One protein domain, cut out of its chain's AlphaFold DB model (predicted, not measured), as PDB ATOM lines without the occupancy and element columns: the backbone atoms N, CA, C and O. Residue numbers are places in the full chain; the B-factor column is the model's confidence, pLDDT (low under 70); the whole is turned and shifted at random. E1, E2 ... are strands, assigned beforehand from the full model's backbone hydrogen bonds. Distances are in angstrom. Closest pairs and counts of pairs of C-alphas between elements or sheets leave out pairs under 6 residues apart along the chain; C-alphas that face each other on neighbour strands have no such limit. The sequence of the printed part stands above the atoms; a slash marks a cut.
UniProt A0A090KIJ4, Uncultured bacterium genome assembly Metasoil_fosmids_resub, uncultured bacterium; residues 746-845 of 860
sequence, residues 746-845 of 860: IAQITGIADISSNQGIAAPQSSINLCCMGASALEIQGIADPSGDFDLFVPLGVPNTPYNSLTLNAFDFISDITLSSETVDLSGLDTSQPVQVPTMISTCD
ATOM      1  N   ILE A 746     191.523 201.473 207.739       70.75
ATOM      2  CA  ILE A 746     190.581 202.518 208.156       70.75
ATOM      3  C   ILE A 746     189.779 201.980 209.339       70.75
ATOM      4  O   ILE A 746     189.223 200.886 209.264       70.75
ATOM      5  N   ALA A 747     189.745 202.744 210.422       73.00
ATOM      6  CA  ALA A 747     188.934 202.481 211.599       73.00
ATOM      7  C   ALA A 747     187.763 203.459 211.679       73.00
ATOM      8  O   ALA A 747     187.643 204.370 210.862       73.00
ATOM      9  N   GLN A 748     186.905 203.261 212.672       76.69
ATOM     10  CA  GLN A 748     185.668 204.007 212.831       76.69
ATOM     11  C   GLN A 748     185.618 204.646 214.218       76.69
ATOM     12  O   GLN A 748     185.896 203.977 215.219       76.69
ATOM     13  N   ILE A 749     185.256 205.923 214.281       82.12
ATOM     14  CA  ILE A 749     184.902 206.599 215.527       82.12
ATOM     15  C   ILE A 749     183.450 207.057 215.467       82.12
ATOM     16  O   ILE A 749     182.958 207.460 214.424       82.12
ATOM     17  N   THR A 750     182.776 207.005 216.605       83.56
ATOM     18  CA  THR A 750     181.350 207.321 216.742       83.56
ATOM     19  C   THR A 750     181.161 208.223 217.948       83.56
ATOM     20  O   THR A 750     181.898 208.088 218.926       83.56
ATOM     21  N   GLY A 751     180.215 209.151 217.903       84.25
ATOM     22  CA  GLY A 751     179.989 210.071 219.013       84.25
ATOM     23  C   GLY A 751     178.746 210.924 218.824       84.25
ATOM     24  O   GLY A 751     177.980 210.713 217.888       84.25
ATOM     25  N   ILE A 752     178.572 211.879 219.738       87.00
ATOM     26  CA  ILE A 752     177.421 212.786 219.774       87.00
ATOM     27  C   ILE A 752     177.925 214.232 219.787       87.00
ATOM     28  O   ILE A 752     178.754 214.591 220.626       87.00
ATOM     29  N   ALA A 753     177.426 215.049 218.866       89.19
ATOM     30  CA  ALA A 753     177.538 216.499 218.843       89.19
ATOM     31  C   ALA A 753     176.229 217.106 219.366       89.19
ATOM     32  O   ALA A 753     175.307 217.389 218.609       89.19
ATOM     33  N   ASP A 754     176.152 217.278 220.683       89.50
ATOM     34  CA  ASP A 754     175.019 217.893 221.376       89.50
ATOM     35  C   ASP A 754     175.153 219.424 221.305       89.50
ATOM     36  O   ASP A 754     175.607 220.097 222.239       89.50
ATOM     37  N   ILE A 755     174.857 219.962 220.121       88.69
ATOM     38  CA  ILE A 755     174.906 221.394 219.828       88.69
ATOM     39  C   ILE A 755     173.483 221.940 219.892       88.69
ATOM     40  O   ILE A 755     172.683 221.784 218.973       88.69
ATOM     41  N   SER A 756     173.157 222.576 221.012       85.69
ATOM     42  CA  SER A 756     171.846 223.206 221.188       85.69
ATOM     43  C   SER A 756     171.708 224.455 220.310       85.69
ATOM     44  O   SER A 756     172.676 225.189 220.148       85.69
ATOM     45  N   SER A 757     170.517 224.714 219.763       84.12
ATOM     46  CA  SER A 757     170.249 225.894 218.929       84.12
ATOM     47  C   SER A 757     168.897 226.533 219.245       84.12
ATOM     48  O   SER A 757     167.943 225.848 219.630       84.12
ATOM     49  N   ASN A 758     168.808 227.855 219.073       81.50
ATOM     50  CA  ASN A 758     167.569 228.627 219.202       81.50
ATOM     51  C   ASN A 758     166.637 228.513 217.969       81.50
ATOM     52  O   ASN A 758     165.482 228.931 218.065       81.50
ATOM     53  N   GLN A 759     167.094 227.901 216.868       75.69
ATOM     54  CA  GLN A 759     166.371 227.781 215.585       75.69
ATOM     55  C   GLN A 759     165.450 226.547 215.470       75.69
ATOM     56  O   GLN A 759     164.700 226.396 214.503       75.69
ATOM     57  N   GLY A 760     165.456 225.640 216.454       79.00
ATOM     58  CA  GLY A 760     164.585 224.457 216.446       79.00
ATOM     59  C   GLY A 760     164.856 223.522 215.258       79.00
ATOM     60  O   GLY A 760     165.974 223.041 215.108       79.00
ATOM     61  N   ILE A 761     163.839 223.241 214.430       71.88
ATOM     62  CA  ILE A 761     163.965 222.328 213.272       71.88
ATOM     63  C   ILE A 761     164.904 222.867 212.183       71.88
ATOM     64  O   ILE A 761     165.519 222.079 211.473       71.88
ATOM     65  N   ALA A 762     165.060 224.192 212.101       75.31
ATOM     66  CA  ALA A 762     165.980 224.826 211.166       75.31
ATOM     67  C   ALA A 762     167.432 224.809 211.648       75.31
ATOM     68  O   ALA A 762     168.292 225.295 210.937       75.31
ATOM     69  N   ALA A 763     167.750 224.251 212.823       77.56
ATOM     70  CA  ALA A 763     169.132 224.209 213.290       77.56
ATOM     71  C   ALA A 763     170.077 223.605 212.223       77.56
ATOM     72  O   ALA A 763     169.723 222.594 211.588       77.56
ATOM     73  N   PRO A 764     171.271 224.189 212.002       76.44
ATOM     74  CA  PRO A 764     172.240 223.642 211.064       76.44
ATOM     75  C   PRO A 764     172.660 222.231 211.488       76.44
ATOM     76  O   PRO A 764     172.814 221.931 212.675       76.44
ATOM     77  N   GLN A 765     172.859 221.342 210.510       79.25
ATOM     78  CA  GLN A 765     173.437 220.032 210.802       79.25
ATOM     79  C   GLN A 765     174.877 220.217 211.282       79.25
ATOM     80  O   GLN A 765     175.710 220.793 210.581       79.25
ATOM     81  N   SER A 766     175.172 219.698 212.472       86.06
ATOM     82  CA  SER A 766     176.512 219.794 213.045       86.06
ATOM     83  C   SER A 766     177.505 219.020 212.183       86.06
ATOM     84  O   SER A 766     177.368 217.810 211.992       86.06
ATOM     85  N   SER A 767     178.525 219.701 211.670       90.88
ATOM     86  CA  SER A 767     179.619 219.045 210.957       90.88
ATOM     87  C   SER A 767     180.748 218.713 211.914       90.88
ATOM     88  O   SER A 767     180.997 219.426 212.884       90.88
ATOM     89  N   ILE A 768     181.426 217.599 211.661       93.00
ATOM     90  CA  ILE A 768     182.479 217.074 212.526       93.00
ATOM     91  C   ILE A 768     183.792 217.070 211.768       93.00
ATOM     92  O   ILE A 768     183.844 216.610 210.632       93.00
ATOM     93  N   ASN A 769     184.855 217.559 212.389       92.38
ATOM     94  CA  ASN A 769     186.193 217.604 211.819       92.38
ATOM     95  C   ASN A 769     187.194 217.000 212.808       92.38
ATOM     96  O   ASN A 769     187.381 217.517 213.906       92.38
ATOM     97  N   LEU A 770     187.856 215.916 212.412       93.00
ATOM     98  CA  LEU A 770     189.004 215.371 213.126       93.00
ATOM     99  C   LEU A 770     190.297 215.915 212.502       93.00
ATOM    100  O   LEU A 770     190.706 215.508 211.410       93.00
ATOM    101  N   CYS A 771     190.963 216.801 213.238       87.31
ATOM    102  CA  CYS A 771     192.232 217.421 212.872       87.31
ATOM    103  C   CYS A 771     193.381 216.863 213.741       87.31
ATOM    104  O   CYS A 771     193.181 216.412 214.868       87.31
ATOM    105  N   CYS A 772     194.640 216.857 213.310       83.38
ATOM    106  CA  CYS A 772     195.175 217.217 212.002       83.38
ATOM    107  C   CYS A 772     196.084 216.074 211.565       83.38
ATOM    108  O   CYS A 772     197.149 215.848 212.150       83.38
ATOM    109  N   MET A 773     195.628 215.290 210.595       85.69
ATOM    110  CA  MET A 773     196.240 214.005 210.297       85.69
ATOM    111  C   MET A 773     197.415 214.148 209.330       85.69
ATOM    112  O   MET A 773     197.337 214.785 208.275       85.69
ATOM    113  N   GLY A 774     198.523 213.507 209.690       85.81
ATOM    114  CA  GLY A 774     199.754 213.476 208.918       85.81
ATOM    115  C   GLY A 774     200.486 214.815 208.799       85.81
ATOM    116  O   GLY A 774     200.128 215.830 209.389       85.81
ATOM    117  N   ALA A 775     201.548 214.821 207.989       79.56
ATOM    118  CA  ALA A 775     202.391 216.005 207.782       79.56
ATOM    119  C   ALA A 775     201.668 217.167 207.073       79.56
ATOM    120  O   ALA A 775     202.089 218.314 207.200       79.56
ATOM    121  N   SER A 776     200.600 216.867 206.332       75.81
ATOM    122  CA  SER A 776     199.766 217.859 205.648       75.81
ATOM    123  C   SER A 776     198.693 218.466 206.551       75.81
ATOM    124  O   SER A 776     197.959 219.323 206.074       75.81
ATOM    125  N   ALA A 777     198.591 218.020 207.814       80.69
ATOM    126  CA  ALA A 777     197.562 218.455 208.755       80.69
ATOM    127  C   ALA A 777     196.143 218.333 208.164       80.69
ATOM    128  O   ALA A 777     195.317 219.219 208.343       80.69
ATOM    129  N   LEU A 778     195.887 217.251 207.416       81.88
ATOM    130  CA  LEU A 778     194.620 217.075 206.714       81.88
ATOM    131  C   LEU A 778     193.486 216.812 207.701       81.88
ATOM    132  O   LEU A 778     193.648 216.102 208.696       81.88
ATOM    133  N   GLU A 779     192.343 217.396 207.375       88.06
ATOM    134  CA  GLU A 779     191.109 217.299 208.134       88.06
ATOM    135  C   GLU A 779     190.232 216.187 207.586       88.06
ATOM    136  O   GLU A 779     190.023 216.075 206.372       88.06
ATOM    137  N   ILE A 780     189.711 215.380 208.500       88.81
ATOM    138  CA  ILE A 780     188.762 214.318 208.211       88.81
ATOM    139  C   ILE A 780     187.385 214.820 208.649       88.81
ATOM    140  O   ILE A 780     187.117 214.923 209.844       88.81
ATOM    141  N   GLN A 781     186.545 215.177 207.681       91.00
ATOM    142  CA  GLN A 781     185.273 215.866 207.893       91.00
ATOM    143  C   GLN A 781     184.089 214.925 207.666       91.00
ATOM    144  O   GLN A 781     184.147 214.112 206.753       91.00
ATOM    145  N   GLY A 782     183.009 215.070 208.432       87.06
ATOM    146  CA  GLY A 782     181.731 214.372 208.257       87.06
ATOM    147  C   GLY A 782     180.565 215.195 208.806       87.06
ATOM    148  O   GLY A 782     180.766 216.327 209.240       87.06
ATOM    149  N   ILE A 783     179.352 214.642 208.776       85.00
ATOM    150  CA  ILE A 783     178.125 215.322 209.220       85.00
ATOM    151  C   ILE A 783     177.388 214.457 210.240       85.00
ATOM    152  O   ILE A 783     177.269 213.246 210.049       85.00
ATOM    153  N   ALA A 784     176.924 215.092 211.313       84.81
ATOM    154  CA  ALA A 784     176.028 214.500 212.292       84.81
ATOM    155  C   ALA A 784     174.572 214.543 211.806       84.81
ATOM    156  O   ALA A 784     174.159 215.453 211.077       84.81
ATOM    157  N   ASP A 785     173.779 213.569 212.236       75.50
ATOM    158  CA  ASP A 785     172.333 213.622 212.043       75.50
ATOM    159  C   ASP A 785     171.693 214.734 212.915       75.50
ATOM    160  O   ASP A 785     172.367 215.340 213.754       75.50
ATOM    161  N   PRO A 786     170.397 215.046 212.744       76.12
ATOM    162  CA  PRO A 786     169.696 216.041 213.559       76.12
ATOM    163  C   PRO A 786     169.640 215.728 215.064       76.12
ATOM    164  O   PRO A 786     169.319 216.616 215.849       76.12
ATOM    165  N   SER A 787     169.929 214.491 215.488       75.19
ATOM    166  CA  SER A 787     170.069 214.125 216.909       75.19
ATOM    167  C   SER A 787     171.493 214.358 217.432       75.19
ATOM    168  O   SER A 787     171.748 214.167 218.622       75.19
ATOM    169  N   GLY A 788     172.416 214.777 216.562       78.12
ATOM    170  CA  GLY A 788     173.824 214.995 216.864       78.12
ATOM    171  C   GLY A 788     174.681 213.736 216.736       78.12
ATOM    172  O   GLY A 788     175.891 213.808 216.948       78.12
ATOM    173  N   ASP A 789     174.111 212.585 216.385       80.12
ATOM    174  CA  ASP A 789     174.871 211.345 216.261       80.12
ATOM    175  C   ASP A 789     175.737 211.389 214.989       80.12
ATOM    176  O   ASP A 789     175.260 211.687 213.891       80.12
ATOM    177  N   PHE A 790     177.026 211.067 215.115       80.50
ATOM    178  CA  PHE A 790     177.951 211.033 213.982       80.50
ATOM    179  C   PHE A 790     178.821 209.781 213.954       80.50
ATOM    180  O   PHE A 790     179.091 209.127 214.967       80.50
ATOM    181  N   ASP A 791     179.319 209.504 212.754       76.00
ATOM    182  CA  ASP A 791     180.247 208.429 212.450       76.00
ATOM    183  C   ASP A 791     181.352 208.948 211.520       76.00
ATOM    184  O   ASP A 791     181.066 209.618 210.525       76.00
ATOM    185  N   LEU A 792     182.613 208.662 211.848       78.81
ATOM    186  CA  LEU A 792     183.778 209.071 211.067       78.81
ATOM    187  C   LEU A 792     184.736 207.901 210.832       78.81
ATOM    188  O   LEU A 792     185.229 207.253 211.757       78.81
ATOM    189  N   PHE A 793     185.099 207.717 209.570       78.56
ATOM    190  CA  PHE A 793     186.174 206.860 209.102       78.56
ATOM    191  C   PHE A 793     187.521 207.560 209.262       78.56
ATOM    192  O   PHE A 793     187.749 208.645 208.725       78.56
ATOM    193  N   VAL A 794     188.429 206.920 209.994       84.25
ATOM    194  CA  VAL A 794     189.733 207.463 210.381       84.25
ATOM    195  C   VAL A 794     190.837 206.528 209.881       84.25
ATOM    196  O   VAL A 794     190.854 205.347 210.237       84.25
ATOM    197  N   PRO A 795     191.793 207.008 209.069       83.25
ATOM    198  CA  PRO A 795     192.890 206.177 208.590       83.25
ATOM    199  C   PRO A 795     193.864 205.855 209.728       83.25
ATOM    200  O   PRO A 795     194.174 206.704 210.564       83.25
ATOM    201  N   LEU A 796     194.389 204.635 209.747       84.00
ATOM    202  CA  LEU A 796     195.352 204.142 210.729       84.00
ATOM    203  C   LEU A 796     196.781 204.182 210.186       84.00
ATOM    204  O   LEU A 796     197.033 203.988 208.997       84.00
ATOM    205  N   GLY A 797     197.744 204.378 211.088       84.19
ATOM    206  CA  GLY A 797     199.170 204.294 210.765       84.19
ATOM    207  C   GLY A 797     199.707 205.453 209.921       84.19
ATOM    208  O   GLY A 797     200.806 205.336 209.374       84.19
ATOM    209  N   VAL A 798     198.973 206.566 209.811       88.00
ATOM    210  CA  VAL A 798     199.403 207.755 209.061       88.00
ATOM    211  C   VAL A 798     200.637 208.378 209.736       88.00
ATOM    212  O   VAL A 798     200.547 208.800 210.895       88.00
ATOM    213  N   PRO A 799     201.798 208.479 209.054       87.81
ATOM    214  CA  PRO A 799     203.015 209.029 209.649       87.81
ATOM    215  C   PRO A 799     202.845 210.475 210.121       87.81
ATOM    216  O   PRO A 799     202.237 211.285 209.429       87.81
ATOM    217  N   ASN A 800     203.478 210.828 211.245       89.44
ATOM    218  CA  ASN A 800     203.415 212.160 211.871       89.44
ATOM    219  C   ASN A 800     202.026 212.564 212.400       89.44
ATOM    220  O   ASN A 800     201.766 213.748 212.575       89.44
ATOM    221  N   THR A 801     201.158 211.593 212.686       91.38
ATOM    222  CA  THR A 801     199.842 211.838 213.295       91.38
ATOM    223  C   THR A 801     199.889 211.574 214.803       91.38
ATOM    224  O   THR A 801     200.240 210.458 215.204       91.38
ATOM    225  N   PRO A 802     199.544 212.550 215.662       90.38
ATOM    226  CA  PRO A 802     199.568 212.383 217.112       90.38
ATOM    227  C   PRO A 802     198.263 211.747 217.615       90.38
ATOM    228  O   PRO A 802     197.468 212.408 218.274       90.38
ATOM    229  N   TYR A 803     198.036 210.462 217.312       90.56
ATOM    230  CA  TYR A 803     196.781 209.761 217.643       90.56
ATOM    231  C   TYR A 803     196.370 209.850 219.121       90.56
ATOM    232  O   TYR A 803     195.193 209.741 219.416       90.56
ATOM    233  N   ASN A 804     197.298 210.081 220.049       91.12
ATOM    234  CA  ASN A 804     197.014 210.248 221.476       91.12
ATOM    235  C   ASN A 804     196.492 211.643 221.879       91.12
ATOM    236  O   ASN A 804     196.258 211.887 223.061       91.12
ATOM    237  N   SER A 805     196.400 212.580 220.936       91.75
ATOM    238  CA  SER A 805     196.037 213.979 221.193       91.75
ATOM    239  C   SER A 805     195.486 214.659 219.937       91.75
ATOM    240  O   SER A 805     195.878 215.779 219.616       91.75
ATOM    241  N   LEU A 806     194.639 213.958 219.181       92.69
ATOM    242  CA  LEU A 806     193.944 214.564 218.043       92.69
ATOM    243  C   LEU A 806     192.845 215.500 218.545       92.69
ATOM    244  O   LEU A 806     192.352 215.348 219.663       92.69
ATOM    245  N   THR A 807     192.466 216.467 217.719       93.25
ATOM    246  CA  THR A 807     191.413 217.429 218.043       93.25
ATOM    247  C   THR A 807     190.187 217.116 217.206       93.25
ATOM    248  O   THR A 807     190.259 217.090 215.979       93.25
ATOM    249  N   LEU A 808     189.073 216.866 217.880       94.50
ATOM    250  CA  LEU A 808     187.766 216.688 217.277       94.50
ATOM    251  C   LEU A 808     186.974 217.982 217.447       94.50
ATOM    252  O   LEU A 808     186.806 218.452 218.568       94.50
ATOM    253  N   ASN A 809     186.506 218.550 216.345       93.56
ATOM    254  CA  ASN A 809     185.735 219.783 216.324       93.56
ATOM    255  C   ASN A 809     184.316 219.503 215.837       93.56
ATOM    256  O   ASN A 809     184.144 218.821 214.828       93.56
ATOM    257  N   ALA A 810     183.327 220.088 216.506       92.69
ATOM    258  CA  ALA A 810     182.022 220.348 215.911       92.69
ATOM    259  C   ALA A 810     182.064 221.757 215.311       92.69
ATOM    260  O   ALA A 810     182.529 222.687 215.976       92.69
ATOM    261  N   PHE A 811     181.624 221.922 214.071       89.88
ATOM    262  CA  PHE A 811     181.701 223.183 213.338       89.88
ATOM    263  C   PHE A 811     180.498 223.353 212.403       89.88
ATOM    264  O   PHE A 811     179.840 222.370 212.048       89.88
ATOM    265  N   ASP A 812     180.218 224.592 212.012       87.06
ATOM    266  CA  ASP A 812     179.296 224.879 210.915       87.06
ATOM    267  C   ASP A 812     180.031 224.770 209.569       87.06
ATOM    268  O   ASP A 812     181.070 225.392 209.347       87.06
ATOM    269  N   PHE A 813     179.483 223.962 208.661       86.00
ATOM    270  CA  PHE A 813     180.085 223.672 207.361       86.00
ATOM    271  C   PHE A 813     180.126 224.877 206.421       86.00
ATOM    272  O   PHE A 813     180.966 224.910 205.518       86.00
ATOM    273  N   ILE A 814     179.188 225.818 206.561       82.19
ATOM    274  CA  ILE A 814     179.061 226.949 205.639       82.19
ATOM    275  C   ILE A 814     179.984 228.094 206.054       82.19
ATOM    276  O   ILE A 814     180.795 228.529 205.229       82.19
ATOM    277  N   SER A 815     179.915 228.525 207.315       79.75
ATOM    278  CA  SER A 815     180.750 229.609 207.855       79.75
ATOM    279  C   SER A 815     182.171 229.171 208.248       79.75
ATOM    280  O   SER A 815     183.053 230.018 208.408       79.75
ATOM    281  N   ASP A 816     182.416 227.861 208.388       82.94
ATOM    282  CA  ASP A 816     183.657 227.269 208.925       82.94
ATOM    283  C   ASP A 816     183.931 227.661 210.399       82.94
ATOM    284  O   ASP A 816     185.057 227.575 210.900       82.94
ATOM    285  N   ILE A 817     182.896 228.097 211.130       85.06
ATOM    286  CA  ILE A 817     182.989 228.458 212.548       85.06
ATOM    287  C   ILE A 817     183.023 227.194 213.410       85.06
ATOM    288  O   ILE A 817     182.137 226.342 213.360       85.06
ATOM    289  N   THR A 818     184.049 227.077 214.256       89.81
ATOM    290  CA  THR A 818     184.153 225.990 215.241       89.81
ATOM    291  C   THR A 818     183.251 226.262 216.444       89.81
ATOM    292  O   THR A 818     183.446 227.241 217.161       89.81
ATOM    293  N   LEU A 819     182.318 225.349 216.702       90.00
ATOM    294  CA  LEU A 819     181.305 225.432 217.758       90.00
ATOM    295  C   LEU A 819     181.764 224.752 219.049       90.00
ATOM    296  O   LEU A 819     181.520 225.247 220.147       90.00
ATOM    297  N   SER A 820     182.425 223.601 218.933       92.25
ATOM    298  CA  SER A 820     182.955 222.832 220.061       92.25
ATOM    299  C   SER A 820     184.264 222.164 219.665       92.25
ATOM    300  O   SER A 820     184.479 221.872 218.490       92.25
ATOM    301  N   SER A 821     185.141 221.910 220.636       93.50
ATOM    302  CA  SER A 821     186.428 221.261 220.399       93.50
ATOM    303  C   SER A 821     186.807 220.375 221.578       93.50
ATOM    304  O   SER A 821     186.809 220.822 222.724       93.50
ATOM    305  N   GLU A 822     187.161 219.128 221.288       92.50
ATOM    306  CA  GLU A 822     187.558 218.120 222.264       92.50
ATOM    307  C   GLU A 822     188.877 217.460 221.858       92.50
ATOM    308  O   GLU A 822     189.142 217.189 220.686       92.50
ATOM    309  N   THR A 823     189.735 217.173 222.839       92.62
ATOM    310  CA  THR A 823     190.957 216.390 222.591       92.62
ATOM    311  C   THR A 823     190.660 214.908 222.779       92.62
ATOM    312  O   THR A 823     190.252 214.490 223.862       92.62
ATOM    313  N   VAL A 824     190.916 214.102 221.750       91.69
ATOM    314  CA  VAL A 824     190.633 212.662 221.736       91.69
ATOM    315  C   VAL A 824     191.916 211.828 221.665       91.69
ATOM    316  O   VAL A 824     192.828 212.103 220.881       91.69
ATOM    317  N   ASP A 825     191.978 210.785 222.497       90.12
ATOM    318  CA  ASP A 825     193.027 209.760 222.457       90.12
ATOM    319  C   ASP A 825     192.532 208.551 221.651       90.12
ATOM    320  O   ASP A 825     191.745 207.733 222.124       90.12
ATOM    321  N   LEU A 826     193.015 208.454 220.418       90.00
ATOM    322  CA  LEU A 826     192.759 207.385 219.456       90.00
ATOM    323  C   LEU A 826     193.966 206.443 219.311       90.00
ATOM    324  O   LEU A 826     194.088 205.733 218.315       90.00
ATOM    325  N   SER A 827     194.887 206.409 220.281       85.50
ATOM    326  CA  SER A 827     196.075 205.539 220.218       85.50
ATOM    327  C   SER A 827     195.748 204.039 220.252       85.50
ATOM    328  O   SER A 827     196.548 203.228 219.785       85.50
ATOM    329  N   GLY A 828     194.574 203.673 220.779       80.06
ATOM    330  CA  GLY A 828     194.040 202.307 220.790       80.06
ATOM    331  C   GLY A 828     193.115 201.973 219.618       80.06
ATOM    332  O   GLY A 828     192.494 200.914 219.643       80.06
ATOM    333  N   LEU A 829     192.982 202.867 218.634       81.62
ATOM    334  CA  LEU A 829     192.087 202.679 217.500       81.62
ATOM    335  C   LEU A 829     192.596 201.544 216.596       81.62
ATOM    336  O   LEU A 829     193.743 201.554 216.144       81.62
ATOM    337  N   ASP A 830     191.732 200.570 216.324       79.44
ATOM    338  CA  ASP A 830     191.993 199.477 215.393       79.44
ATOM    339  C   ASP A 830     190.784 199.254 214.481       79.44
ATOM    340  O   ASP A 830     189.726 199.859 214.657       79.44
ATOM    341  N   THR A 831     190.942 198.415 213.461       66.06
ATOM    342  CA  THR A 831     189.847 198.171 212.524       66.06
ATOM    343  C   THR A 831     188.689 197.407 213.162       66.06
ATOM    344  O   THR A 831     187.598 197.501 212.637       66.06
ATOM    345  N   SER A 832     188.892 196.651 214.252       61.34
ATOM    346  CA  SER A 832     188.020 195.562 214.737       61.34
ATOM    347  C   SER A 832     186.634 195.987 215.248       61.34
ATOM    348  O   SER A 832     185.683 195.205 215.133       61.34
ATOM    349  N   GLN A 833     186.512 197.186 215.823       65.19
ATOM    350  CA  GLN A 833     185.274 197.739 216.387       65.19
ATOM    351  C   GLN A 833     185.309 199.278 216.348       65.19
ATOM    352  O   GLN A 833     186.386 199.855 216.508       65.19
ATOM    353  N   PRO A 834     184.150 199.956 216.228       68.69
ATOM    354  CA  PRO A 834     184.081 201.406 216.378       68.69
ATOM    355  C   PRO A 834     184.493 201.856 217.785       68.69
ATOM    356  O   PRO A 834     184.150 201.210 218.780       68.69
ATOM    357  N   VAL A 835     185.179 202.995 217.879       80.06
ATOM    358  CA  VAL A 835     185.510 203.645 219.155       80.06
ATOM    359  C   VAL A 835     184.546 204.796 219.410       80.06
ATOM    360  O   VAL A 835     184.332 205.647 218.553       80.06
ATOM    361  N   GLN A 836     183.970 204.830 220.606       82.56
ATOM    362  CA  GLN A 836     183.108 205.925 221.037       82.56
ATOM    363  C   GLN A 836     183.958 207.071 221.595       82.56
ATOM    364  O   GLN A 836     184.777 206.849 222.492       82.56
ATOM    365  N   VAL A 837     183.779 208.278 221.063       88.25
ATOM    366  CA  VAL A 837     184.452 209.502 221.526       88.25
ATOM    367  C   VAL A 837     183.553 210.291 222.490       88.25
ATOM    368  O   VAL A 837     182.341 210.064 222.515       88.25
ATOM    369  N   PRO A 838     184.113 211.186 223.328       88.38
ATOM    370  CA  PRO A 838     183.317 212.013 224.231       88.38
ATOM    371  C   PRO A 838     182.262 212.843 223.492       88.38
ATOM    372  O   PRO A 838     182.505 213.315 222.382       88.38
ATOM    373  N   THR A 839     181.110 213.046 224.134       89.75
ATOM    374  CA  THR A 839     180.074 213.961 223.647       89.75
ATOM    375  C   THR A 839     180.617 215.385 223.602       89.75
ATOM    376  O   THR A 839     181.105 215.889 224.614       89.75
ATOM    377  N   MET A 840     180.492 216.031 222.448       91.56
ATOM    378  CA  MET A 840     180.783 217.451 222.283       91.56
ATOM    379  C   MET A 840     179.536 218.245 222.645       91.56
ATOM    380  O   MET A 840     178.461 217.946 222.137       91.56
ATOM    381  N   ILE A 841     179.678 219.236 223.523       90.69
ATOM    382  CA  ILE A 841     178.564 220.068 223.991       90.69
ATOM    383  C   ILE A 841     178.855 221.518 223.614       90.69
ATOM    384  O   ILE A 841     179.954 222.012 223.886       90.69
ATOM    385  N   SER A 842     177.888 222.198 222.994       89.12
ATOM    386  CA  SER A 842     177.949 223.645 222.748       89.12
ATOM    387  C   SER A 842     176.567 224.249 222.453       89.12
ATOM    388  O   SER A 842     175.528 223.596 222.588       89.12
ATOM    389  N   THR A 843     176.565 225.523 222.074       85.50
ATOM    390  CA  THR A 843     175.403 226.309 221.652       85.50
ATOM    391  C   THR A 843     175.696 226.953 220.298       85.50
ATOM    392  O   THR A 843     176.747 227.570 220.142       85.50
ATOM    393  N   CYS A 844     174.772 226.817 219.353       82.31
ATOM    394  CA  CYS A 844     174.707 227.549 218.092       82.31
ATOM    395  C   CYS A 844     173.493 228.480 218.170       82.31
ATOM    396  O   CYS A 844     172.359 228.067 217.905       82.31
ATOM    397  N   ASP A 845     173.732 229.701 218.633       78.62
ATOM    398  CA  ASP A 845     172.741 230.763 218.531       78.62
ATOM    399  C   ASP A 845     172.917 231.428 217.162       78.62
ATOM    400  O   ASP A 845     174.032 231.508 216.661       78.62
TER     401      ASP A 845
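AT A GLANCE: This is residues 746 to 845 of the 860 residues of the protein "Uncultured bacterium genome assembly Metasoil_fosmids_resub" of uncultured bacterium (UniProt A0A090KIJ4). The model is a small flattened barrel of seven strands, made of two strongly twisted sheets partly face to face: E3, E2, E5 and E6 form one wall, and E4, E1 and E7 the other. The walls draw close at both edges, E3 beside E4 and E6 beside E7, while the long link from E6 to E7 passes beside the first part of E1. The printed part has 100 residues, no named helix and seven named strands, E1 to E7 in that order along it; the class is all strand. The sheet E3, E2, E5, E6 is antiparallel and the sheet E4, E1, E7 mixed. The whole is compact, with a radius of gyration of the C-alphas of 13.4 A, and only just elongated, spanning 41 by 27 by 17 A.

HOW THE PARTS SIT: E1, residues 746 to 757, is an inner strand whose pairing is staggered. Its residues 746 to 752 pair with E4, residues 789 to 796, antiparallel at 148 degrees, with N 749 and O 792 2.9 A apart. Its residues 753 to 757 pair with E7, residues 840 to 844, parallel at 40 degrees, with N 754 and O 840 2.8 A apart. E2, residues 767 to 773, forms a hairpin with E3, residues 778 to 783, antiparallel at 161 degrees; N 770 and O 780 are 2.9 A apart. E2 is also antiparallel to E5, residues 806 to 811, at 154 degrees, with N 769 and O 809 2.8 A apart. E5 and E6, residues 818 to 824, form a hairpin at 158 degrees, with N 808 and O 822 2.8 A apart. Between the sheets, the closest C-alphas of E3 and E4 are those of Gly 782 and Leu 792, 6.3 A apart. Those of E6 and E7 are Ser 820 and Ser 842, 5.7 A apart. E3 and E7 are apart.

IN THESE COORDINATES: E1 begins at C-alpha 746, (190.581, 202.518, 208.156), and is 32.8 A from first to last C-alpha. E2 is 17.4 A long, E3 16.8 A and E4 22.4 A. E5 begins at C-alpha 806, (193.944, 214.564, 218.043), and is 15.7 A long; E6 is 16.2 A. E7, 12.5 A long, ends at C-alpha 844, (174.707, 227.549, 218.092).

THE WHOLE: The two C-alphas farthest apart are those of Gly 760 and Pro 799, at 42.0 A. The printed part has no cut. The link from E6 to E7, residues 825 to 839, is long; its residues 835 to 836 pair, parallel, with residues 749 to 750 of E1. The mean pLDDT of the printed part is 84.2, and residues 831 to 834 are under 70.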